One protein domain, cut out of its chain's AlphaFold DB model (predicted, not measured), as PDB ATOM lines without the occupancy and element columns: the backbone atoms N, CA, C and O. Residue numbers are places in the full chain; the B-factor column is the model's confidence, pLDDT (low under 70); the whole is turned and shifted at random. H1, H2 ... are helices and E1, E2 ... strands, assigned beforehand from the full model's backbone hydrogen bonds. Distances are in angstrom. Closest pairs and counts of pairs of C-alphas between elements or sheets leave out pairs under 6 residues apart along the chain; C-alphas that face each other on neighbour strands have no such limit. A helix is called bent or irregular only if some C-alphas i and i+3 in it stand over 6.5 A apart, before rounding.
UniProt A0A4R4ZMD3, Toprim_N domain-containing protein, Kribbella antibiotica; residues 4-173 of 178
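This is residues 4 to 173 of the 178 residues of the protein "Toprim_N domain-containing protein" of Kribbella antibiotica (UniProt A0A4R4ZMD3). A strongly twisted sheet of four antiparallel strands has one long helix, H2, packed on it; beside part of H2 sits a small cluster of H5, H6 and the hairpin E2 and E3. H3 packs on the sheet too, with short H4 at its corner, H1 lies near E2, and the tail of residues 168 to 173, of which 168 to 171 belong to H7, sticks out. The printed part has 170 residues, with seven named helices and six named strands in the order H1 H2 H3 H4 E1 H5 H6 E2 E3 E4 E5 E6 H7. The larger sheet runs E1 - E4 - E5 - E6, the smaller E2 - E3, both antiparallel, and the class is mixed, helices and strands. The whole is compact, with a radius of gyration of the C-alphas of 15.8 A and spans of 41 by 41 by 30 A.

Begin with the larger sheet: E1 is residues 75 to 77, E4 residues 119 to 125, 18.4 A long, E5 residues 131 to 140, 26.5 A, and E6 residues 143 to 148, 16.9 A. Find C-alpha 131 at (34.344, -21.089, -3.128); from there E5 runs to C-alpha 140 at (43.522, -3.616, 14.596). For H2, residues 24 to 47, start at C-alpha 24 at (34.097, -37.173, -3.957) and go 34.8 A to C-alpha 47. The other helices are H1, residues 4 to 12, 12.3 A, H3, residues 52 to 59, H4, residues 62 to 65, H5, residues 83 to 90, 11.0 A, H6, residues 95 to 100, and H7, residues 164 to 171. The short strands E2, residues 104 to 106, and E3, residues 112 to 114, form the second sheet.

E4, E5 and E6 form a meander, each strand the antiparallel neighbour of the one before, and E4 and E5, like E5 and E6, are a hairpin. Look for N 122 and O 135, 2.8 A apart, between E4 and E5, and for N 138 and O 145, 2.9 A, between E5 and E6. Edge strand E1 is the antiparallel neighbour of E4, with N 75 and O 121 within hydrogen-bond range at 2.9 A. H2 is on this sheet; its closest C-alphas to E1 are those of Arg 42 and Gly 75, 3.9 A apart. H2 touches H5 with residues 33 to 40 alone, at a steep tilt of 51 degrees, opposite ways; the closest C-alphas are those of Ala 37 and Leu 84, 6.9 A. H2 touches H6 with residues 29 to 33 alone, about perpendicular at 85 degrees, closest at the C-alphas of Leu 30 and Thr 97, 5.9 A. In the hairpin of E2 and E3, N 105 and O 113 are 2.9 A apart, and the C-alphas of Val 85 in H5 and Asp 114 in E3 come within 6.0 A. H3 is on the larger sheet at a height over the sheet of 9.4 A. H3 and H4 only just touch, only at the corner, with 3 pairs of C-alphas within 8 A, the closest being Leu 57 and Leu 63, 4.8 A. The closest C-alphas of H1 and E2 are those of Gln 11 and Val 105, 6.4 A. H7 is irregular, with C-alphas 166 and 169 7.5 A apart, and is not on the sheet, but only just, with 4 pairs of C-alphas within 10 A. Every O i to N i+4 pair is within hydrogen-bond range in H1, H2, H3, H5 and H6; H7 has 2 of 4, and H4 is too short for such a pair.

The C-alphas farthest apart, those of Asp 109 and Gly 173, are 52.7 A from each other. The printed part has no cut. The links from H1 to H2, 11 residues, and from E6 to H7, 15 residues, are long. The mean pLDDT of the printed part is 92.3; residue 4 alone is under 70.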
ATOM      1  N   LEU A   4      49.362 -16.411  19.436       65.12
ATOM      2  CA  LEU A   4      48.272 -16.601  18.482       65.12
ATOM      3  C   LEU A   4      48.683 -17.474  17.287       65.12
ATOM      4  O   LEU A   4      47.883 -18.284  16.809       65.12
ATOM      5  N   ALA A   5      49.920 -17.332  16.808       71.19
ATOM      6  CA  ALA A   5      50.444 -18.109  15.686       71.19
ATOM      7  C   ALA A   5      50.651 -19.582  16.070       71.19
ATOM      8  O   ALA A   5      50.243 -20.481  15.330       71.19
ATOM      9  N   ALA A   6      51.210 -19.832  17.259       74.12
ATOM     10  CA  ALA A   6      51.381 -21.183  17.792       74.12
ATOM     11  C   ALA A   6      50.028 -21.881  18.015       74.12
ATOM     12  O   ALA A   6      49.844 -23.026  17.596       74.12
ATOM     13  N   TRP A   7      49.052 -21.169  18.592       74.25
ATOM     14  CA  TRP A   7      47.699 -21.692  18.779       74.25
ATOM     15  C   TRP A   7      47.018 -22.027  17.445       74.25
ATOM     16  O   TRP A   7      46.443 -23.106  17.307       74.25
ATOM     17  N   ARG A   8      47.130 -21.156  16.432       76.88
ATOM     18  CA  ARG A   8      46.588 -21.421  15.087       76.88
ATOM     19  C   ARG A   8      47.199 -22.670  14.460       76.88
ATOM     20  O   ARG A   8      46.457 -23.547  14.032       76.88
ATOM     21  N   LYS A   9      48.530 -22.792  14.486       78.06
ATOM     22  CA  LYS A   9      49.239 -23.961  13.947       78.06
ATOM     23  C   LYS A   9      48.783 -25.266  14.614       78.06
ATOM     24  O   LYS A   9      48.579 -26.264  13.929       78.06
ATOM     25  N   ALA A  10      48.566 -25.246  15.930       80.00
ATOM     26  CA  ALA A  10      48.060 -26.396  16.679       80.00
ATOM     27  C   ALA A  10      46.593 -26.751  16.361       80.00
ATOM     28  O   ALA A  10      46.193 -27.901  16.514       80.00
ATOM     29  N   GLN A  11      45.771 -25.789  15.932       82.75
ATOM     30  CA  GLN A  11      44.405 -26.075  15.476       82.75
ATOM     31  C   GLN A  11      44.378 -26.591  14.039       82.75
ATOM     32  O   GLN A  11      43.593 -27.484  13.725       82.75
ATOM     33  N   ASP A  12      45.239 -26.057  13.178       85.12
ATOM     34  CA  ASP A  12      45.296 -26.449  11.772       85.12
ATOM     35  C   ASP A  12      45.836 -27.879  11.593       85.12
ATOM     36  O   ASP A  12      45.438 -28.553  10.650       85.12
ATOM     37  N   SER A  13      46.611 -28.416  12.545       81.62
ATOM     38  CA  SER A  13      46.996 -29.840  12.556       81.62
ATOM     39  C   SER A  13      45.815 -30.808  12.732       81.62
ATOM     40  O   SER A  13      45.958 -32.006  12.501       81.62
ATOM     41  N   ARG A  14      44.635 -30.313  13.135       84.38
ATOM     42  CA  ARG A  14      43.394 -31.103  13.241       84.38
ATOM     43  C   ARG A  14      42.614 -31.164  11.923       84.38
ATOM     44  O   ARG A  14      41.581 -31.836  11.862       84.38
ATOM     45  N   ILE A  15      43.053 -30.429  10.901       89.56
ATOM     46  CA  ILE A  15      42.526 -30.499   9.536       89.56
ATOM     47  C   ILE A  15      43.235 -31.664   8.826       89.56
ATOM     48  O   ILE A  15      44.440 -31.825   9.014       89.56
ATOM     49  N   PRO A  16      42.520 -32.497   8.045       90.12
ATOM     50  CA  PRO A  16      43.153 -33.557   7.268       90.12
ATOM     51  C   PRO A  16      44.262 -33.021   6.369       90.12
ATOM     52  O   PRO A  16      44.171 -31.887   5.890       90.12
ATOM     53  N   ASP A  17      45.259 -33.864   6.095       88.62
ATOM     54  CA  ASP A  17      46.329 -33.542   5.153       88.62
ATOM     55  C   ASP A  17      45.727 -33.038   3.824       88.62
ATOM     56  O   ASP A  17      44.954 -33.764   3.186       88.62
ATOM     57  N   PRO A  18      46.067 -31.811   3.384       87.25
ATOM     58  CA  PRO A  18      45.656 -31.269   2.092       87.25
ATOM     59  C   PRO A  18      46.032 -32.132   0.876       87.25
ATOM     60  O   PRO A  18      45.532 -31.864  -0.218       87.25
ATOM     61  N   ASN A  19      46.943 -33.099   1.024       87.56
ATOM     62  CA  ASN A  19      47.352 -34.041  -0.020       87.56
ATOM     63  C   ASN A  19      46.697 -35.426   0.099       87.56
ATOM     64  O   ASN A  19      46.798 -36.217  -0.837       87.56
ATOM     65  N   ALA A  20      46.017 -35.734   1.209       88.31
ATOM     66  CA  ALA A  20      45.312 -37.003   1.346       88.31
ATOM     67  C   ALA A  20      44.153 -37.071   0.350       88.31
ATOM     68  O   ALA A  20      43.387 -36.112   0.249       88.31
ATOM     69  N   VAL A  21      43.997 -38.215  -0.327       87.62
ATOM     70  CA  VAL A  21      42.945 -38.450  -1.328       87.62
ATOM     71  C   VAL A  21      41.575 -38.505  -0.634       87.62
ATOM     72  O   VAL A  21      41.285 -39.467   0.079       87.62
ATOM     73  N   PRO A  22      40.714 -37.490  -0.804       90.25
ATOM     74  CA  PRO A  22      39.377 -37.487  -0.230       90.25
ATOM     75  C   PRO A  22      38.383 -38.186  -1.158       90.25
ATOM     76  O   PRO A  22      38.537 -38.201  -2.378       90.25
ATOM     77  N   THR A  23      37.293 -38.696  -0.592       95.50
ATOM     78  CA  THR A  23      36.168 -39.161  -1.411       95.50
ATOM     79  C   THR A  23      35.472 -37.974  -2.086       95.50
ATOM     80  O   THR A  23      35.425 -36.866  -1.541       95.50
ATOM     81  N   ALA A  24      34.860 -38.205  -3.250       95.62
ATOM     82  CA  ALA A  24      34.097 -37.173  -3.957       95.62
ATOM     83  C   ALA A  24      32.952 -36.600  -3.096       95.62
ATOM     84  O   ALA A  24      32.718 -35.391  -3.089       95.62
ATOM     85  N   ALA A  25      32.281 -37.453  -2.314       96.69
ATOM     86  CA  ALA A  25      31.240 -37.038  -1.376       96.69
ATOM     87  C   ALA A  25      31.785 -36.104  -0.282       96.69
ATOM     88  O   ALA A  25      31.149 -35.101   0.041       96.69
ATOM     89  N   HIS A  26      32.980 -36.392   0.250       96.56
ATOM     90  CA  HIS A  26      33.622 -35.522   1.230       96.56
ATOM     91  C   HIS A  26      33.936 -34.147   0.634       96.56
ATOM     92  O   HIS A  26      33.513 -33.137   1.193       96.56
ATOM     93  N   LEU A  27      34.604 -34.108  -0.527       97.19
ATOM     94  CA  LEU A  27      34.932 -32.858  -1.222       97.19
ATOM     95  C   LEU A  27      33.692 -32.009  -1.487       97.19
ATOM     96  O   LEU A  27      33.671 -30.820  -1.170       97.19
ATOM     97  N   ARG A  28      32.640 -32.635  -2.020       98.06
ATOM     98  CA  ARG A  28      31.364 -31.971  -2.275       98.06
ATOM     99  C   ARG A  28      30.808 -31.338  -1.001       98.06
ATOM    100  O   ARG A  28      30.403 -30.180  -1.034       98.06
ATOM    101  N   ARG A  29      30.840 -32.053   0.128       98.25
ATOM    102  CA  ARG A  29      30.324 -31.530   1.398       98.25
ATOM    103  C   ARG A  29      31.130 -30.335   1.918       98.25
ATOM    104  O   ARG A  29      30.536 -29.396   2.443       98.25
ATOM    105  N   LEU A  30      32.455 -30.332   1.736       98.50
ATOM    106  CA  LEU A  30      33.299 -29.179   2.078       98.50
ATOM    107  C   LEU A  30      32.958 -27.955   1.211       98.50
ATOM    108  O   LEU A  30      32.808 -26.855   1.738       98.50
ATOM    109  N   LEU A  31      32.781 -28.151  -0.100       98.62
ATOM    110  CA  LEU A  31      32.409 -27.086  -1.039       98.62
ATOM    111  C   LEU A  31      31.022 -26.503  -0.725       98.62
ATOM    112  O   LEU A  31      30.846 -25.285  -0.716       98.62
ATOM    113  N   GLU A  32      30.047 -27.356  -0.403       98.75
ATOM    114  CA  GLU A  32      28.712 -26.931   0.032       98.75
ATOM    115  C   GLU A  32      28.774 -26.070   1.305       98.75
ATOM    116  O   GLU A  32      28.101 -25.037   1.382       98.75
ATOM    117  N   ALA A  33      29.605 -26.456   2.282       98.81
ATOM    118  CA  ALA A  33      29.800 -25.696   3.516       98.81
ATOM    119  C   ALA A  33      30.449 -24.330   3.248       98.81
ATOM    120  O   ALA A  33      29.978 -23.313   3.763       98.81
ATOM    121  N   SER A  34      31.482 -24.279   2.402       98.69
ATOM    122  CA  SER A  34      32.145 -23.031   2.005       98.69
ATOM    123  C   SER A  34      31.198 -22.089   1.259       98.69
ATOM    124  O   SER A  34      31.145 -20.894   1.560       98.69
ATOM    125  N   GLN A  35      30.370 -22.614   0.351       98.56
ATOM    126  CA  GLN A  35      29.350 -21.821  -0.335       98.56
ATOM    127  C   GLN A  35      28.287 -21.290   0.643       98.56
ATOM    128  O   GLN A  35      27.880 -20.128   0.557       98.56
ATOM    129  N   ALA A  36      27.832 -22.118   1.589       98.75
ATOM    130  CA  ALA A  36      26.888 -21.696   2.620       98.75
ATOM    131  C   ALA A  36      27.476 -20.597   3.520       98.75
ATOM    132  O   ALA A  36      26.791 -19.614   3.807       98.75
ATOM    133  N   ALA A  37      28.755 -20.711   3.887       98.81
ATOM    134  CA  ALA A  37      29.466 -19.693   4.650       98.81
ATOM    135  C   ALA A  37      29.573 -18.366   3.890       98.81
ATOM    136  O   ALA A  37      29.315 -17.310   4.464       98.81
ATOM    137  N   ALA A  38      29.866 -18.398   2.589       98.44
ATOM    138  CA  ALA A  38      29.920 -17.185   1.779       98.44
ATOM    139  C   ALA A  38      28.567 -16.460   1.730       98.44
ATOM    140  O   ALA A  38      28.507 -15.249   1.940       98.44
ATOM    141  N   ARG A  39      27.464 -17.201   1.542       98.12
ATOM    142  CA  ARG A  39      26.104 -16.635   1.609       98.12
ATOM    143  C   ARG A  39      25.785 -16.057   2.986       98.12
ATOM    144  O   ARG A  39      25.170 -14.997   3.075       98.12
ATOM    145  N   PHE A  40      26.199 -16.742   4.053       98.62
ATOM    146  CA  PHE A  40      26.055 -16.242   5.417       98.62
ATOM    147  C   PHE A  40      26.777 -14.903   5.586       98.62
ATOM    148  O   PHE A  40      26.136 -13.922   5.947       98.62
ATOM    149  N   TYR A  41      28.066 -14.828   5.252       98.50
ATOM    150  CA  TYR A  41      28.837 -13.595   5.401       98.50
ATOM    151  C   TYR A  41      28.286 -12.460   4.541       98.50
ATOM    152  O   TYR A  41      28.246 -11.315   4.988       98.50
ATOM    153  N   ARG A  42      27.826 -12.760   3.322       97.19
ATOM    154  CA  ARG A  42      27.197 -11.769   2.444       97.19
ATOM    155  C   ARG A  42      25.954 -11.161   3.091       97.19
ATOM    156  O   ARG A  42      25.818  -9.943   3.137       97.19
ATOM    157  N   ARG A  43      25.081 -12.000   3.652       97.06
ATOM    158  CA  ARG A  43      23.891 -11.553   4.389       97.06
ATOM    159  C   ARG A  43      24.257 -10.738   5.629       97.06
ATOM    160  O   ARG A  43      23.618  -9.726   5.901       97.06
ATOM    161  N   GLU A  44      25.271 -11.158   6.377       97.50
ATOM    162  CA  GLU A  44      25.718 -10.418   7.560       97.50
ATOM    163  C   GLU A  44      26.301  -9.044   7.198       97.50
ATOM    164  O   GLU A  44      26.060  -8.093   7.933       97.50
ATOM    165  N   LEU A  45      26.950  -8.886   6.037       96.31
ATOM    166  CA  LEU A  45      27.395  -7.570   5.555       96.31
ATOM    167  C   LEU A  45      26.225  -6.594   5.353       96.31
ATOM    168  O   LEU A  45      26.338  -5.414   5.676       96.31
ATOM    169  N   PHE A  46      25.093  -7.077   4.836       94.38
ATOM    170  CA  PHE A  46      23.896  -6.250   4.653       94.38
ATOM    171  C   PHE A  46      23.176  -5.924   5.962       94.38
ATOM    172  O   PHE A  46      22.541  -4.867   6.079       94.38
ATOM    173  N   ARG A  47      23.251  -6.838   6.935       94.44
ATOM    174  CA  ARG A  47      22.691  -6.660   8.281       94.44
ATOM    175  C   ARG A  47      23.516  -5.706   9.120       94.44
ATOM    176  O   ARG A  47      22.936  -4.941   9.883       94.44
ATOM    177  N   GLU A  48      24.833  -5.734   8.967       91.56
ATOM    178  CA  GLU A  48      25.714  -4.770   9.602       91.56
ATOM    179  C   GLU A  48      25.321  -3.381   9.101       91.56
ATOM    180  O   GLU A  48      25.359  -3.132   7.898       91.56
ATOM    181  N   LYS A  49      24.884  -2.481   9.988       89.06
ATOM    182  CA  LYS A  49      24.464  -1.113   9.620       89.06
ATOM    183  C   LYS A  49      25.448  -0.048  10.085       89.06
ATOM    184  O   LYS A  49      25.384   1.074   9.577       89.06
ATOM    185  N   LYS A  50      26.377  -0.385  10.985       89.56
ATOM    186  CA  LYS A  50      27.396   0.529  11.520       89.56
ATOM    187  C   LYS A  50      28.745  -0.200  11.641       89.56
ATOM    188  O   LYS A  50      28.911  -1.280  11.096       89.56
ATOM    189  N   GLY A  51      29.737   0.414  12.279       92.12
ATOM    190  CA  GLY A  51      31.017  -0.235  12.566       92.12
ATOM    191  C   GLY A  51      32.077  -0.100  11.471       92.12
ATOM    192  O   GLY A  51      31.835   0.365  10.353       92.12
ATOM    193  N   TRP A  52      33.294  -0.515  11.828       94.38
ATOM    194  CA  TRP A  52      34.500  -0.205  11.060       94.38
ATOM    195  C   TRP A  52      34.469  -0.775   9.637       94.38
ATOM    196  O   TRP A  52      35.025  -0.159   8.731       94.38
ATOM    197  N   SER A  53      33.830  -1.931   9.435       94.00
ATOM    198  CA  SER A  53      33.771  -2.625   8.148       94.00
ATOM    199  C   SER A  53      33.001  -1.804   7.114       94.00
ATOM    200  O   SER A  53      33.468  -1.623   5.989       94.00
ATOM    201  N   ARG A  54      31.864  -1.220   7.511       93.50
ATOM    202  CA  ARG A  54      31.081  -0.316   6.661       93.50
ATOM    203  C   ARG A  54      31.806   0.985   6.396       93.50
ATOM    204  O   ARG A  54      31.839   1.424   5.251       93.50
ATOM    205  N   ASP A  55      32.402   1.578   7.425       93.88
ATOM    206  CA  ASP A  55      33.148   2.825   7.273       93.88
ATOM    207  C   ASP A  55      34.340   2.646   6.327       93.88
ATOM    208  O   ASP A  55      34.616   3.505   5.493       93.88
ATOM    209  N   TYR A  56      35.024   1.506   6.427       94.31
ATOM    210  CA  TYR A  56      36.126   1.136   5.549       94.31
ATOM    211  C   TYR A  56      35.665   0.986   4.094       94.31
ATOM    212  O   TYR A  56      36.228   1.629   3.209       94.31
ATOM    213  N   LEU A  57      34.593   0.223   3.849       94.75
ATOM    214  CA  LEU A  57      34.024   0.064   2.506       94.75
ATOM    215  C   LEU A  57      33.489   1.381   1.931       94.75
ATOM    216  O   LEU A  57      33.608   1.616   0.731       94.75
ATOM    217  N   LYS A  58      32.900   2.244   2.769       94.50
ATOM    218  CA  LYS A  58      32.383   3.553   2.351       94.50
ATOM    219  C   LYS A  58      33.520   4.487   1.953       94.50
ATOM    220  O   LYS A  58      33.454   5.082   0.884       94.50
ATOM    221  N   ARG A  59      34.570   4.593   2.777       92.88
ATOM    222  CA  ARG A  59      35.749   5.422   2.472       92.88
ATOM    223  C   ARG A  59      36.455   4.983   1.191       92.88
ATOM    224  O   ARG A  59      36.928   5.835   0.454       92.88
ATOM    225  N   GLY A  60      36.497   3.680   0.915       89.62
ATOM    226  CA  GLY A  60      37.072   3.140  -0.319       89.62
ATOM    227  C   GLY A  60      36.141   3.160  -1.537       89.62
ATOM    228  O   GLY A  60      36.495   2.579  -2.555       89.62
ATOM    229  N   GLY A  61      34.928   3.721  -1.440       91.75
ATOM    230  CA  GLY A  61      33.934   3.740  -2.529       91.75
ATOM    231  C   GLY A  61      33.273   2.388  -2.845       91.75
ATOM    232  O   GLY A  61      32.251   2.342  -3.526       91.75
ATOM    233  N   ALA A  62      33.793   1.284  -2.303       91.12
ATOM    234  CA  ALA A  62      33.315  -0.069  -2.573       91.12
ATOM    235  C   ALA A  62      31.894  -0.329  -2.053       91.12
ATOM    236  O   ALA A  62      31.175  -1.132  -2.637       91.12
ATOM    237  N   LEU A  63      31.457   0.339  -0.977       90.62
ATOM    238  CA  LEU A  63      30.136   0.078  -0.387       90.62
ATOM    239  C   LEU A  63      28.989   0.279  -1.391       90.62
ATOM    240  O   LEU A  63      28.031  -0.488  -1.367       90.62
ATOM    241  N   ALA A  64      29.102   1.271  -2.280       89.12
ATOM    242  CA  ALA A  64      28.098   1.549  -3.308       89.12
ATOM    243  C   ALA A  64      28.042   0.472  -4.408       89.12
ATOM    244  O   ALA A  64      27.024   0.334  -5.068       89.12
ATOM    245  N   GLN A  65      29.113  -0.309  -4.576       89.50
ATOM    246  CA  GLN A  65      29.234  -1.371  -5.583       89.50
ATOM    247  C   GLN A  65      28.803  -2.750  -5.047       89.50
ATOM    248  O   GLN A  65      28.875  -3.751  -5.760       89.50
ATOM    249  N   LEU A  66      28.412  -2.832  -3.770       91.94
ATOM    250  CA  LEU A  66      28.114  -4.077  -3.048       91.94
ATOM    251  C   LEU A  66      26.622  -4.230  -2.707       91.94
ATOM    252  O   LEU A  66      26.284  -4.839  -1.684       91.94
ATOM    253  N   ASP A  67      25.731  -3.719  -3.558       90.12
ATOM    254  CA  ASP A  67      24.278  -3.929  -3.459       90.12
ATOM    255  C   ASP A  67      23.863  -5.404  -3.649       90.12
ATOM    256  O   ASP A  67      24.705  -6.272  -3.878       90.12
ATOM    257  N   GLU A  68      22.574  -5.723  -3.512       85.19
ATOM    258  CA  GLU A  68      22.064  -7.102  -3.605       85.19
ATOM    259  C   GLU A  68      22.282  -7.769  -4.974       85.19
ATOM    260  O   GLU A  68      22.424  -8.991  -5.022       85.19
ATOM    261  N   GLY A  69      22.361  -6.990  -6.057       85.81
ATOM    262  CA  GLY A  69      22.599  -7.478  -7.420       85.81
ATOM    263  C   GLY A  69      24.080  -7.629  -7.776       85.81
ATOM    264  O   GLY A  69      24.416  -8.213  -8.807       85.81
ATOM    265  N   SER A  70      24.978  -7.123  -6.930       88.25
ATOM    266  CA  SER A  70      26.414  -7.163  -7.170       88.25
ATOM    267  C   SER A  70      26.949  -8.588  -7.313       88.25
ATOM    268  O   SER A  70      26.720  -9.462  -6.470       88.25
ATOM    269  N   ARG A  71      27.769  -8.793  -8.350       87.44
ATOM    270  CA  ARG A  71      28.525 -10.039  -8.571       87.44
ATOM    271  C   ARG A  71      29.560 -10.284  -7.477       87.44
ATOM    272  O   ARG A  71      29.935 -11.428  -7.224       87.44
ATOM    273  N   TRP A  72      30.005  -9.216  -6.815       90.88
ATOM    274  CA  TRP A  72      30.968  -9.297  -5.732       90.88
ATOM    275  C   TRP A  72      30.350  -9.952  -4.502       90.88
ATOM    276  O   TRP A  72      29.407  -9.461  -3.880       90.88
ATOM    277  N   MET A  73      30.963 -11.057  -4.091       93.19
ATOM    278  CA  MET A  73      30.543 -11.822  -2.920       93.19
ATOM    279  C   MET A  73      31.234 -11.384  -1.618       93.19
ATOM    280  O   MET A  73      31.439 -12.200  -0.718       93.19
ATOM    281  N   VAL A  74      31.600 -10.103  -1.501       96.31
ATOM    282  CA  VAL A  74      32.175  -9.561  -0.261       96.31
ATOM    283  C   VAL A  74      31.171  -9.736   0.876       96.31
ATOM    284  O   VAL A  74      30.001  -9.385   0.753       96.31
ATOM    285  N   GLY A  75      31.628 -10.292   1.992       97.38
ATOM    286  CA  GLY A  75      30.819 -10.512   3.184       97.38
ATOM    287  C   GLY A  75      31.432  -9.899   4.436       97.38
ATOM    288  O   GLY A  75      32.492  -9.279   4.395       97.38
ATOM    289  N   TYR A  76      30.775 -10.107   5.572       98.12
ATOM    290  CA  TYR A  76      31.268  -9.739   6.892       98.12
ATOM    291  C   TYR A  76      31.111 -10.923   7.845       98.12
ATOM    292  O   TYR A  76      30.044 -11.531   7.920       98.12
ATOM    293  N   ALA A  77      32.184 -11.265   8.553       98.19
ATOM    294  CA  ALA A  77      32.170 -12.197   9.668       98.19
ATOM    295  C   ALA A  77      31.899 -11.408  10.958       98.19
ATOM    296  O   ALA A  77      32.756 -10.612  11.355       98.19
ATOM    297  N   PRO A  78      30.748 -11.612  11.621       97.00
ATOM    298  CA  PRO A  78      30.393 -10.857  12.817       97.00
ATOM    299  C   PRO A  78      31.391 -11.043  13.962       97.00
ATOM    300  O   PRO A  78      32.065 -12.072  14.063       97.00
ATOM    301  N   ALA A  79      31.442 -10.074  14.874       95.31
ATOM    302  CA  ALA A  79      32.195 -10.150  16.128       95.31
ATOM    303  C   ALA A  79      31.543 -11.122  17.142       95.31
ATOM    304  O   ALA A  79      31.225 -10.758  18.270       95.31
ATOM    305  N   SER A  80      31.296 -12.369  16.735       95.31
ATOM    306  CA  SER A  80      30.681 -13.417  17.552       95.31
ATOM    307  C   SER A  80      31.553 -14.665  17.579       95.31
ATOM    308  O   SER A  80      32.314 -14.932  16.652       95.31
ATOM    309  N   ARG A  81      31.457 -15.445  18.661       94.94
ATOM    310  CA  ARG A  81      32.219 -16.688  18.808       94.94
ATOM    311  C   ARG A  81      31.695 -17.831  17.944       94.94
ATOM    312  O   ARG A  81      32.497 -18.701  17.639       94.94
ATOM    313  N   SER A  82      30.412 -17.882  17.589       96.62
ATOM    314  CA  SER A  82      29.836 -19.094  16.979       96.62
ATOM    315  C   SER A  82      28.747 -18.852  15.929       96.62
ATOM    316  O   SER A  82      28.048 -19.780  15.536       96.62
ATOM    317  N   ARG A  83      28.562 -17.618  15.457       97.94
ATOM    318  CA  ARG A  83      27.399 -17.262  14.631       97.94
ATOM    319  C   ARG A  83      27.401 -17.976  13.280       97.94
ATOM    320  O   ARG A  83      26.333 -18.363  12.807       97.94
ATOM    321  N   LEU A  84      28.573 -18.174  12.674       98.62
ATOM    322  CA  LEU A  84      28.690 -18.985  11.465       98.62
ATOM    323  C   LEU A  84      28.469 -20.463  11.784       98.62
ATOM    324  O   LEU A  84      27.658 -21.101  11.115       98.62
ATOM    325  N   VAL A  85      29.194 -21.024  12.757       98.25
ATOM    326  CA  VAL A  85      29.111 -22.469  13.038       98.25
ATOM    327  C   VAL A  85      27.703 -22.884  13.458       98.25
ATOM    328  O   VAL A  85      27.234 -23.935  13.035       98.25
ATOM    329  N   ASP A  86      26.992 -22.046  14.210       98.38
ATOM    330  CA  ASP A  86      25.610 -22.307  14.601       98.38
ATOM    331  C   ASP A  86      24.680 -22.253  13.386       98.38
ATOM    332  O   ASP A  86      23.872 -23.159  13.203       98.38
ATOM    333  N   HIS A  87      24.858 -21.286  12.480       98.69
ATOM    334  CA  HIS A  87      24.111 -21.257  11.220       98.69
ATOM    335  C   HIS A  87      24.375 -22.490  10.343       98.69
ATOM    336  O   HIS A  87      23.456 -23.056   9.763       98.69
ATOM    337  N   LEU A  88      25.627 -22.931  10.230       98.69
ATOM    338  CA  LEU A  88      25.965 -24.112   9.435       98.69
ATOM    339  C   LEU A  88      25.412 -25.400  10.067       98.69
ATOM    340  O   LEU A  88      24.972 -26.292   9.340       98.69
ATOM    341  N   ARG A  89      25.347 -25.482  11.400       98.31
ATOM    342  CA  ARG A  89      24.669 -26.586  12.096       98.31
ATOM    343  C   ARG A  89      23.190 -26.662  11.741       98.31
ATOM    344  O   ARG A  89      22.712 -27.760  11.470       98.31
ATOM    345  N   THR A  90      22.476 -25.534  11.659       98.56
ATOM    346  CA  THR A  90      21.059 -25.554  11.243       98.56
ATOM    347  C   THR A  90      20.870 -26.007   9.793       98.56
ATOM    348  O   THR A  90      19.767 -26.373   9.409       98.56
ATOM    349  N   LEU A  91      21.928 -25.987   8.975       98.62
ATOM    350  CA  LEU A  91      21.941 -26.514   7.605       98.62
ATOM    351  C   LEU A  91      22.441 -27.974   7.532       98.62
ATOM    352  O   LEU A  91      22.696 -28.499   6.446       98.62
ATOM    353  N   GLY A  92      22.619 -28.631   8.683       98.44
ATOM    354  CA  GLY A  92      23.026 -30.032   8.781       98.44
ATOM    355  C   GLY A  92      24.508 -30.286   8.497       98.44
ATOM    356  O   GLY A  92      24.887 -31.414   8.177       98.44
ATOM    357  N   PHE A  93      25.371 -29.267   8.544       98.50
ATOM    358  CA  PHE A  93      26.816 -29.494   8.482       98.50
ATOM    359  C   PHE A  93      27.323 -29.983   9.838       98.50
ATOM    360  O   PHE A  93      27.038 -29.385  10.876       98.50
ATOM    361  N   ASP A  94      28.096 -31.067   9.832       97.31
ATOM    362  CA  ASP A  94      28.702 -31.599  11.044       97.31
ATOM    363  C   ASP A  94      29.985 -30.834  11.425       97.31
ATOM    364  O   ASP A  94      30.566 -30.049  10.663       97.31
ATOM    365  N   LEU A  95      30.441 -31.070  12.656       95.69
ATOM    366  CA  LEU A  95      31.620 -30.421  13.232       95.69
ATOM    367  C   LEU A  95      32.885 -30.717  12.410       95.69
ATOM    368  O   LEU A  95      33.721 -29.832  12.201       95.69
ATOM    369  N   LYS A  96      32.993 -31.944  11.888       95.75
ATOM    370  CA  LYS A  96      34.117 -32.394  11.064       95.75
ATOM    371  C   LYS A  96      34.167 -31.647   9.732       95.75
ATOM    372  O   LYS A  96      35.228 -31.140   9.391       95.75
ATOM    373  N   THR A  97      33.051 -31.507   9.020       98.12
ATOM    374  CA  THR A  97      32.968 -30.762   7.753       98.12
ATOM    375  C   THR A  97      33.365 -29.308   7.958       98.12
ATOM    376  O   THR A  97      34.235 -28.811   7.249       98.12
ATOM    377  N   MET A  98      32.795 -28.628   8.957       98.31
ATOM    378  CA  MET A  98      33.102 -27.216   9.211       98.31
ATOM    379  C   MET A  98      34.577 -26.991   9.561       98.31
ATOM    380  O   MET A  98      35.191 -26.030   9.095       98.31
ATOM    381  N   ARG A  99      35.172 -27.878  10.366       97.00
ATOM    382  CA  ARG A  99      36.603 -27.822  10.684       97.00
ATOM    383  C   ARG A  99      37.458 -28.101   9.449       97.00
ATOM    384  O   ARG A  99      38.371 -27.334   9.165       97.00
ATOM    385  N   ASN A 100      37.152 -29.171   8.718       97.25
ATOM    386  CA  ASN A 100      37.920 -29.615   7.555       97.25
ATOM    387  C   ASN A 100      37.838 -28.623   6.386       97.25
ATOM    388  O   ASN A 100      38.793 -28.511   5.629       97.25
ATOM    389  N   ALA A 101      36.742 -27.870   6.262       97.94
ATOM    390  CA  ALA A 101      36.608 -26.775   5.299       97.94
ATOM    391  C   ALA A 101      37.282 -25.473   5.779       97.94
ATOM    392  O   ALA A 101      37.232 -24.457   5.093       97.94
ATOM    393  N   GLY A 102      37.900 -25.467   6.966       97.44
ATOM    394  CA  GLY A 102      38.576 -24.292   7.508       97.44
ATOM    395  C   GLY A 102      37.628 -23.218   8.054       97.44
ATOM    396  O   GLY A 102      38.060 -22.099   8.311       97.44
ATOM    397  N   LEU A 103      36.356 -23.528   8.305       98.19
ATOM    398  CA  LEU A 103      35.348 -22.555   8.752       98.19
ATOM    399  C   LEU A 103      35.318 -22.387  10.279       98.19
ATOM    400  O   LEU A 103      35.036 -21.300  10.781       98.19
ATOM    401  N   GLY A 104      35.669 -23.444  11.018       96.75
ATOM    402  CA  GLY A 104      35.698 -23.442  12.482       96.75
ATOM    403  C   GLY A 104      37.012 -23.945  13.079       96.75
ATOM    404  O   GLY A 104      37.760 -24.699  12.449       96.75
ATOM    405  N   VAL A 105      37.277 -23.528  14.313       95.25
ATOM    406  CA  VAL A 105      38.404 -23.961  15.157       95.25
ATOM    407  C   VAL A 105      37.874 -24.461  16.490       95.25
ATOM    408  O   VAL A 105      36.827 -24.009  16.948       95.25
ATOM    409  N   VAL A 106      38.566 -25.408  17.116       91.69
ATOM    410  CA  VAL A 106      38.143 -25.914  18.424       91.69
ATOM    411  C   VAL A 106      38.658 -24.960  19.499       91.69
ATOM    412  O   VAL A 106      39.860 -24.714  19.606       91.69
ATOM    413  N   GLY A 107      37.735 -24.385  20.266       87.00
ATOM    414  CA  GLY A 107      38.030 -23.532  21.408       87.00
ATOM    415  C   GLY A 107      38.644 -24.310  22.572       87.00
ATOM    416  O   GLY A 107      38.684 -25.539  22.576       87.00
ATOM    417  N   ALA A 108      39.110 -23.578  23.585       83.44
ATOM    418  CA  ALA A 108      39.674 -24.172  24.799       83.44
ATOM    419  C   ALA A 108      38.666 -25.060  25.555       83.44
ATOM    420  O   ALA A 108      39.058 -26.032  26.184       83.44
ATOM    421  N   ASP A 109      37.369 -24.768  25.432       87.38
ATOM    422  CA  ASP A 109      36.263 -25.538  26.012       87.38
ATOM    423  C   ASP A 109      35.844 -26.748  25.155       87.38
ATOM    424  O   ASP A 109      34.793 -27.340  25.381       87.38
ATOM    425  N   GLY A 110      36.620 -27.091  24.121       88.12
ATOM    426  CA  GLY A 110      36.338 -28.208  23.218       88.12
ATOM    427  C   GLY A 110      35.230 -27.939  22.196       88.12
ATOM    428  O   GLY A 110      35.010 -28.761  21.302       88.12
ATOM    429  N   ARG A 111      34.552 -26.787  22.257       92.75
ATOM    430  CA  ARG A 111      33.492 -26.432  21.307       92.75
ATOM    431  C   ARG A 111      34.069 -25.868  20.016       92.75
ATOM    432  O   ARG A 111      35.060 -25.142  20.021       92.75
ATOM    433  N   LEU A 112      33.422 -26.165  18.890       95.12
ATOM    434  CA  LEU A 112      33.741 -25.501  17.627       95.12
ATOM    435  C   LEU A 112      33.259 -24.047  17.677       95.12
ATOM    436  O   LEU A 112      32.101 -23.798  18.007       95.12
ATOM    437  N   VAL A 113      34.148 -23.121  17.335       96.56
ATOM    438  CA  VAL A 113      33.904 -21.677  17.261       96.56
ATOM    439  C   VAL A 113      34.330 -21.138  15.897       96.56
ATOM    440  O   VAL A 113      35.137 -21.755  15.194       96.56
ATOM    441  N   ASP A 114      33.810 -19.972  15.532       97.56
ATOM    442  CA  ASP A 114      34.101 -19.289  14.275       97.56
ATOM    443  C   ASP A 114      35.604 -18.987  14.170       97.56
ATOM    444  O   ASP A 114      36.202 -18.390  15.079       97.56
ATOM    445  N   ARG A 115      36.229 -19.391  13.053       96.12
ATOM    446  CA  ARG A 115      37.640 -19.068  12.764       96.12
ATOM    447  C   ARG A 115      37.826 -17.578  12.478       96.12
ATOM    448  O   ARG A 115      38.839 -16.993  12.862       96.12
ATOM    449  N   PHE A 116      36.864 -16.996  11.777       96.81
ATOM    450  CA  PHE A 116      36.879 -15.623  11.302       96.81
ATOM    451  C   PHE A 116      35.884 -14.807  12.110       96.81
ATOM    452  O   PHE A 116      34.727 -15.201  12.225       96.81
ATOM    453  N   ARG A 117      36.343 -13.702  12.696       95.94
ATOM    454  CA  ARG A 117      35.534 -12.856  13.574       95.94
ATOM    455  C   ARG A 117      35.929 -11.407  13.388       95.94
ATOM    456  O   ARG A 117      37.121 -11.117  13.325       95.94
ATOM    457  N   ASP A 118      34.923 -10.550  13.325       96.25
ATOM    458  CA  ASP A 118      35.062  -9.113  13.110       96.25
ATOM    459  C   ASP A 118      35.969  -8.757  11.918       96.25
ATOM    460  O   ASP A 118      36.989  -8.078  12.037       96.25
ATOM    461  N   GLN A 119      35.628  -9.292  10.746       97.44
ATOM    462  CA  GLN A 119      36.422  -9.122   9.529       97.44
ATOM    463  C   GLN A 119      35.554  -9.121   8.277       97.44
ATOM    464  O   GLN A 119      34.588  -9.875   8.176       97.44
ATOM    465  N   LEU A 120      35.917  -8.294   7.299       97.88
ATOM    466  CA  LEU A 120      35.387  -8.424   5.945       97.88
ATOM    467  C   LEU A 120      35.891  -9.735   5.347       97.88
ATOM    468  O   LEU A 120      37.039 -10.121   5.564       97.88
ATOM    469  N   MET A 121      35.032 -10.410   4.599       98.19
ATOM    470  CA  MET A 121      35.277 -11.735   4.051       98.19
ATOM    471  C   MET A 121      35.297 -11.667   2.536       98.19
ATOM    472  O   MET A 121      34.288 -11.355   1.908       98.19
ATOM    473  N   LEU A 122      36.445 -11.996   1.960       96.94
ATOM    474  CA  LEU A 122      36.651 -12.108   0.524       96.94
ATOM    475  C   LEU A 122      36.707 -13.596   0.164       96.94
ATOM    476  O   LEU A 122      37.640 -14.280   0.600       96.94
ATOM    477  N   PRO A 123      35.724 -14.134  -0.576       97.06
ATOM    478  CA  PRO A 123      35.752 -15.528  -0.998       97.06
ATOM    479  C   PRO A 123      36.909 -15.798  -1.959       97.06
ATOM    480  O   PRO A 123      37.105 -15.076  -2.936       97.06
ATOM    481  N   ALA A 124      37.653 -16.864  -1.689       96.25
ATOM    482  CA  ALA A 124      38.682 -17.388  -2.570       96.25
ATOM    483  C   ALA A 124      38.104 -18.544  -3.391       96.25
ATOM    484  O   ALA A 124      37.436 -19.429  -2.841       96.25
ATOM    485  N   ARG A 125      38.362 -18.531  -4.699       95.56
ATOM    486  CA  ARG A 125      37.820 -19.498  -5.654       95.56
ATOM    487  C   ARG A 125      38.913 -20.345  -6.298       95.56
ATOM    488  O   ARG A 125      40.024 -19.854  -6.495       95.56
ATOM    489  N   ASN A 126      38.581 -21.596  -6.609       94.25
ATOM    490  CA  ASN A 126      39.420 -22.473  -7.427       94.25
ATOM    491  C   ASN A 126      39.245 -22.176  -8.932       94.25
ATOM    492  O   ASN A 126      38.498 -21.277  -9.323       94.25
ATOM    493  N   ASP A 127      39.922 -22.961  -9.766       90.62
ATOM    494  CA  ASP A 127      39.837 -22.963 -11.233       90.62
ATOM    495  C   ASP A 127      38.407 -23.159 -11.771       90.62
ATOM    496  O   ASP A 127      38.039 -22.598 -12.798       90.62
ATOM    497  N   ARG A 128      37.569 -23.895 -11.037       92.50
ATOM    498  CA  ARG A 128      36.141 -24.100 -11.333       92.50
ATOM    499  C   ARG A 128      35.232 -23.019 -10.743       92.50
ATOM    500  O   ARG A 128      34.017 -23.200 -10.699       92.50
ATOM    501  N   LEU A 129      35.805 -21.918 -10.254       93.31
ATOM    502  CA  LEU A 129      35.112 -20.793  -9.613       93.31
ATOM    503  C   LEU A 129      34.323 -21.162  -8.345       93.31
ATOM    504  O   LEU A 129      33.493 -20.385  -7.868       93.31
ATOM    505  N   GLN A 130      34.587 -22.328  -7.762       95.81
ATOM    506  CA  GLN A 130      33.946 -22.774  -6.532       95.81
ATOM    507  C   GLN A 130      34.611 -22.102  -5.338       95.81
ATOM    508  O   GLN A 130      35.836 -21.989  -5.287       95.81
ATOM    509  N   ILE A 131      33.815 -21.684  -4.354       97.44
ATOM    510  CA  ILE A 131      34.344 -21.089  -3.128       97.44
ATOM    511  C   ILE A 131      35.013 -22.181  -2.303       97.44
ATOM    512  O   ILE A 131      34.360 -23.106  -1.818       97.44
ATOM    513  N   VAL A 132      36.320 -22.046  -2.129       97.56
ATOM    514  CA  VAL A 132      37.156 -23.037  -1.448       97.56
ATOM    515  C   VAL A 132      37.709 -22.538  -0.122       97.56
ATOM    516  O   VAL A 132      38.025 -23.333   0.756       97.56
ATOM    517  N   GLY A 133      37.767 -21.222   0.058       97.31
ATOM    518  CA  GLY A 133      38.217 -20.597   1.288       97.31
ATOM    519  C   GLY A 133      37.942 -19.103   1.276       97.31
ATOM    520  O   GLY A 133      37.161 -18.595   0.474       97.31
ATOM    521  N   PHE A 134      38.599 -18.395   2.181       98.00
ATOM    522  CA  PHE A 134      38.400 -16.971   2.406       98.00
ATOM    523  C   PHE A 134      39.697 -16.267   2.777       98.00
ATOM    524  O   PHE A 134      40.540 -16.832   3.487       98.00
ATOM    525  N   THR A 135      39.780 -15.000   2.382       97.00
ATOM    526  CA  THR A 135      40.687 -14.013   2.961       97.00
ATOM    527  C   THR A 135      39.881 -13.010   3.775       97.00
ATOM    528  O   THR A 135      38.929 -12.402   3.293       97.00
ATOM    529  N   GLY A 136      40.267 -12.864   5.034       96.81
ATOM    530  CA  GLY A 136      39.740 -11.888   5.963       96.81
ATOM    531  C   GLY A 136      40.515 -10.589   5.924       96.81
ATOM    532  O   GLY A 136      41.740 -10.631   6.019       96.81
ATOM    533  N   VAL A 137      39.817  -9.460   5.889       96.62
ATOM    534  CA  VAL A 137      40.379  -8.134   6.169       96.62
ATOM    535  C   VAL A 137      39.865  -7.710   7.535       96.62
ATOM    536  O   VAL A 137      38.654  -7.689   7.737       96.62
ATOM    537  N   ARG A 138      40.749  -7.398   8.480       94.81
ATOM    538  CA  ARG A 138      40.372  -6.943   9.826       94.81
ATOM    539  C   ARG A 138      41.085  -5.652  10.188       94.81
ATOM    540  O   ARG A 138      42.223  -5.435   9.765       94.81
ATOM    541  N   ARG A 139      40.448  -4.849  11.032       92.94
ATOM    542  CA  ARG A 139      41.075  -3.685  11.659       92.94
ATOM    543  C   ARG A 139      41.728  -4.088  12.983       92.94
ATOM    544  O   ARG A 139      41.162  -4.873  13.736       92.94
ATOM    545  N   ASN A 140      42.909  -3.554  13.270       87.12
ATOM    546  CA  ASN A 140      43.522  -3.616  14.596       87.12
ATOM    547  C   ASN A 140      44.237  -2.287  14.868       87.12
ATOM    548  O   ASN A 140      45.213  -1.966  14.188       87.12
ATOM    549  N   GLY A 141      43.712  -1.499  15.810       87.62
ATOM    550  CA  GLY A 141      44.077  -0.088  15.950       87.62
ATOM    551  C   GLY A 141      43.779   0.672  14.656       87.62
ATOM    552  O   GLY A 141      42.676   0.572  14.112       87.62
ATOM    553  N   ASP A 142      44.778   1.367  14.125       83.25
ATOM    554  CA  ASP A 142      44.673   2.088  12.849       83.25
ATOM    555  C   ASP A 142      45.147   1.268  11.641       83.25
ATOM    556  O   ASP A 142      45.009   1.696  10.496       83.25
ATOM    557  N   GLY A 143      45.655   0.054  11.877       90.19
ATOM    558  CA  GLY A 143      46.151  -0.837  10.836       90.19
ATOM    559  C   GLY A 143      45.088  -1.778  10.265       90.19
ATOM    560  O   GLY A 143      44.155  -2.209  10.954       90.19
ATOM    561  N   ILE A 144      45.287  -2.159   9.001       93.12
ATOM    562  CA  ILE A 144      44.554  -3.238   8.333       93.12
ATOM    563  C   ILE A 144      45.436  -4.479   8.257       93.12
ATOM    564  O   ILE A 144      46.581  -4.425   7.813       93.12
ATOM    565  N   TYR A 145      44.874  -5.613   8.661       93.44
ATOM    566  CA  TYR A 145      45.549  -6.901   8.661       93.44
ATOM    567  C   TYR A 145      44.743  -7.921   7.877       93.44
ATOM    568  O   TYR A 145      43.512  -7.936   7.918       93.44
ATOM    569  N   TYR A 146      45.462  -8.826   7.224       92.69
ATOM    570  CA  TYR A 146      44.872  -9.889   6.432       92.69
ATOM    571  C   TYR A 146      45.048 -11.236   7.124       92.69
ATOM    572  O   TYR A 146      46.062 -11.497   7.774       92.69
ATOM    573  N   SER A 147      44.058 -12.107   6.981       92.56
ATOM    574  CA  SER A 147      44.162 -13.510   7.379       92.56
ATOM    575  C   SER A 147      43.635 -14.399   6.267       92.56
ATOM    576  O   SER A 147      42.689 -14.032   5.582       92.56
ATOM    577  N   SER A 148      44.235 -15.567   6.082       93.19
ATOM    578  CA  SER A 148      43.759 -16.547   5.107       93.19
ATOM    579  C   SER A 148      43.152 -17.746   5.812       93.19
ATOM    580  O   SER A 148      43.451 -18.031   6.974       93.19
ATOM    581  N   SER A 149      42.306 -18.464   5.082       95.69
ATOM    582  CA  SER A 149      41.934 -19.827   5.448       95.69
ATOM    583  C   SER A 149      43.187 -20.703   5.563       95.69
ATOM    584  O   SER A 149      44.177 -20.445   4.871       95.69
ATOM    585  N   PRO A 150      43.180 -21.712   6.448       94.44
ATOM    586  CA  PRO A 150      44.253 -22.695   6.499       94.44
ATOM    587  C   PRO A 150      44.222 -23.550   5.235       94.44
ATOM    588  O   PRO A 150      43.190 -23.626   4.569       94.44
ATOM    589  N   ASN A 151      45.322 -24.233   4.924       94.31
ATOM    590  CA  ASN A 151      45.291 -25.234   3.863       94.31
ATOM    591  C   ASN A 151      44.298 -26.347   4.230       94.31
ATOM    592  O   ASN A 151      44.273 -26.820   5.365       94.31
ATOM    593  N   THR A 152      43.494 -26.759   3.257       96.12
ATOM    594  CA  THR A 152      42.529 -27.856   3.380       96.12
ATOM    595  C   THR A 152      42.601 -28.731   2.133       96.12
ATOM    596  O   THR A 152      43.307 -28.414   1.177       96.12
ATOM    597  N   GLN A 153      41.823 -29.810   2.097       95.62
ATOM    598  CA  GLN A 153      41.695 -30.648   0.901       95.62
ATOM    599  C   GLN A 153      41.032 -29.930  -0.291       95.62
ATOM    600  O   GLN A 153      41.108 -30.432  -1.408       95.62
ATOM    601  N   ILE A 154      40.395 -28.768  -0.075       95.94
ATOM    602  CA  ILE A 154      39.809 -27.943  -1.146       95.94
ATOM    603  C   ILE A 154      40.526 -26.603  -1.347       95.94
ATOM    604  O   ILE A 154      40.338 -25.981  -2.386       95.94
ATOM    605  N   TYR A 155      41.350 -26.149  -0.396       95.50
ATOM    606  CA  TYR A 155      41.982 -24.828  -0.428       95.50
ATOM    607  C   TYR A 155      43.499 -24.896  -0.288       95.50
ATOM    608  O   TYR A 155      44.035 -25.445   0.677       95.50
ATOM    609  N   ARG A 156      44.180 -24.217  -1.213       91.81
ATOM    610  CA  ARG A 156      45.597 -23.859  -1.112       91.81
ATOM    611  C   ARG A 156      45.768 -22.412  -1.536       91.81
ATOM    612  O   ARG A 156      45.223 -22.005  -2.564       91.81
ATOM    613  N   ARG A 157      46.569 -21.650  -0.787       85.50
ATOM    614  CA  ARG A 157      46.798 -20.223  -1.070       85.50
ATOM    615  C   ARG A 157      47.324 -19.978  -2.490       85.50
ATOM    616  O   ARG A 157      46.872 -19.041  -3.128       85.50
ATOM    617  N   SER A 158      48.249 -20.809  -2.976       84.88
ATOM    618  CA  SER A 158      48.858 -20.665  -4.307       84.88
ATOM    619  C   SER A 158      47.917 -20.992  -5.471       84.88
ATOM    620  O   SER A 158      48.171 -20.550  -6.582       84.88
ATOM    621  N   GLY A 159      46.850 -21.760  -5.229       79.50
ATOM    622  CA  GLY A 159      45.907 -22.210  -6.260       79.50
ATOM    623  C   GLY A 159      44.524 -21.569  -6.161       79.50
ATOM    624  O   GLY A 159      43.585 -22.083  -6.758       79.50
ATOM    625  N   SER A 160      44.371 -20.506  -5.365       83.19
ATOM    626  CA  SER A 160      43.079 -19.845  -5.160       83.19
ATOM    627  C   SER A 160      43.173 -18.356  -5.463       83.19
ATOM    628  O   SER A 160      44.122 -17.697  -5.040       83.19
ATOM    629  N   VAL A 161      42.158 -17.815  -6.136       85.25
ATOM    630  CA  VAL A 161      42.120 -16.410  -6.570       85.25
ATOM    631  C   VAL A 161      40.875 -15.713  -6.018       85.25
ATOM    632  O   VAL A 161      39.823 -16.327  -5.840       85.25
ATOM    633  N   ILE A 162      40.995 -14.418  -5.729       88.06
ATOM    634  CA  ILE A 162      39.901 -13.540  -5.294       88.06
ATOM    635  C   ILE A 162      39.561 -12.598  -6.451       88.06
ATOM    636  O   ILE A 162      40.464 -12.100  -7.114       88.06
ATOM    637  N   GLY A 163      38.273 -12.350  -6.696       85.44
ATOM    638  CA  GLY A 163      37.816 -11.386  -7.707       85.44
ATOM    639  C   GLY A 163      37.824 -11.883  -9.157       85.44
ATOM    640  O   GLY A 163      37.296 -11.199 -10.025       85.44
ATOM    641  N   ILE A 164      38.382 -13.071  -9.440       84.00
ATOM    642  CA  ILE A 164      38.472 -13.587 -10.816       84.00
ATOM    643  C   ILE A 164      37.095 -13.783 -11.456       84.00
ATOM    644  O   ILE A 164      36.893 -13.376 -12.594       84.00
ATOM    645  N   ALA A 165      36.130 -14.345 -10.718       84.56
ATOM    646  CA  ALA A 165      34.786 -14.613 -11.233       84.56
ATOM    647  C   ALA A 165      34.065 -13.319 -11.635       84.56
ATOM    648  O   ALA A 165      33.362 -13.283 -12.640       84.56
ATOM    649  N   GLU A 166      34.276 -12.255 -10.866       88.31
ATOM    650  CA  GLU A 166      33.705 -10.934 -11.096       88.31
ATOM    651  C   GLU A 166      34.322 -10.217 -12.309       88.31
ATOM    652  O   GLU A 166      33.717  -9.285 -12.830       88.31
ATOM    653  N   GLN A 167      35.489 -10.662 -12.785       85.12
ATOM    654  CA  GLN A 167      36.216 -10.064 -13.910       85.12
ATOM    655  C   GLN A 167      36.118 -10.872 -15.212       85.12
ATOM    656  O   GLN A 167      36.572 -10.396 -16.251       85.12
ATOM    657  N   LEU A 168      35.519 -12.069 -15.197       84.19
ATOM    658  CA  LEU A 168      35.501 -12.958 -16.366       84.19
ATOM    659  C   LEU A 168      34.868 -12.332 -17.610       84.19
ATOM    660  O   LEU A 168      35.346 -12.586 -18.707       84.19
ATOM    661  N   GLU A 169      33.828 -11.509 -17.468       82.38
ATOM    662  CA  GLU A 169      33.197 -10.848 -18.621       82.38
ATOM    663  C   GLU A 169      34.132  -9.831 -19.281       82.38
ATOM    664  O   GLU A 169      34.217  -9.776 -20.507       82.38
ATOM    665  N   ILE A 170      34.885  -9.084 -18.471       82.69
ATOM    666  CA  ILE A 170      35.895  -8.134 -18.948       82.69
ATOM    667  C   ILE A 170      37.026  -8.899 -19.640       82.69
ATOM    668  O   ILE A 170      37.390  -8.573 -20.768       82.69
ATOM    669  N   LEU A 171      37.535  -9.959 -19.004       81.75
ATOM    670  CA  LEU A 171      38.616 -10.787 -19.549       81.75
ATOM    671  C   LEU A 171      38.209 -11.539 -20.823       81.75
ATOM    672  O   LEU A 171      39.035 -11.739 -21.705       81.75
ATOM    673  N   ALA A 172      36.939 -11.921 -20.945       82.88
ATOM    674  CA  ALA A 172      36.387 -12.546 -22.144       82.88
ATOM    675  C   ALA A 172      36.100 -11.542 -23.279       82.88
ATOM    676  O   ALA A 172      35.525 -11.933 -24.295       82.88
ATOM    677  N   GLY A 173      36.440 -10.258 -23.107       71.81
ATOM    678  CA  GLY A 173      36.193  -9.204 -24.095       71.81
ATOM    679  C   GLY A 173      34.718  -8.819 -24.243       71.81
ATOM    680  O   GLY A 173      34.355  -8.149 -25.202       71.81
TER     681      GLY A 173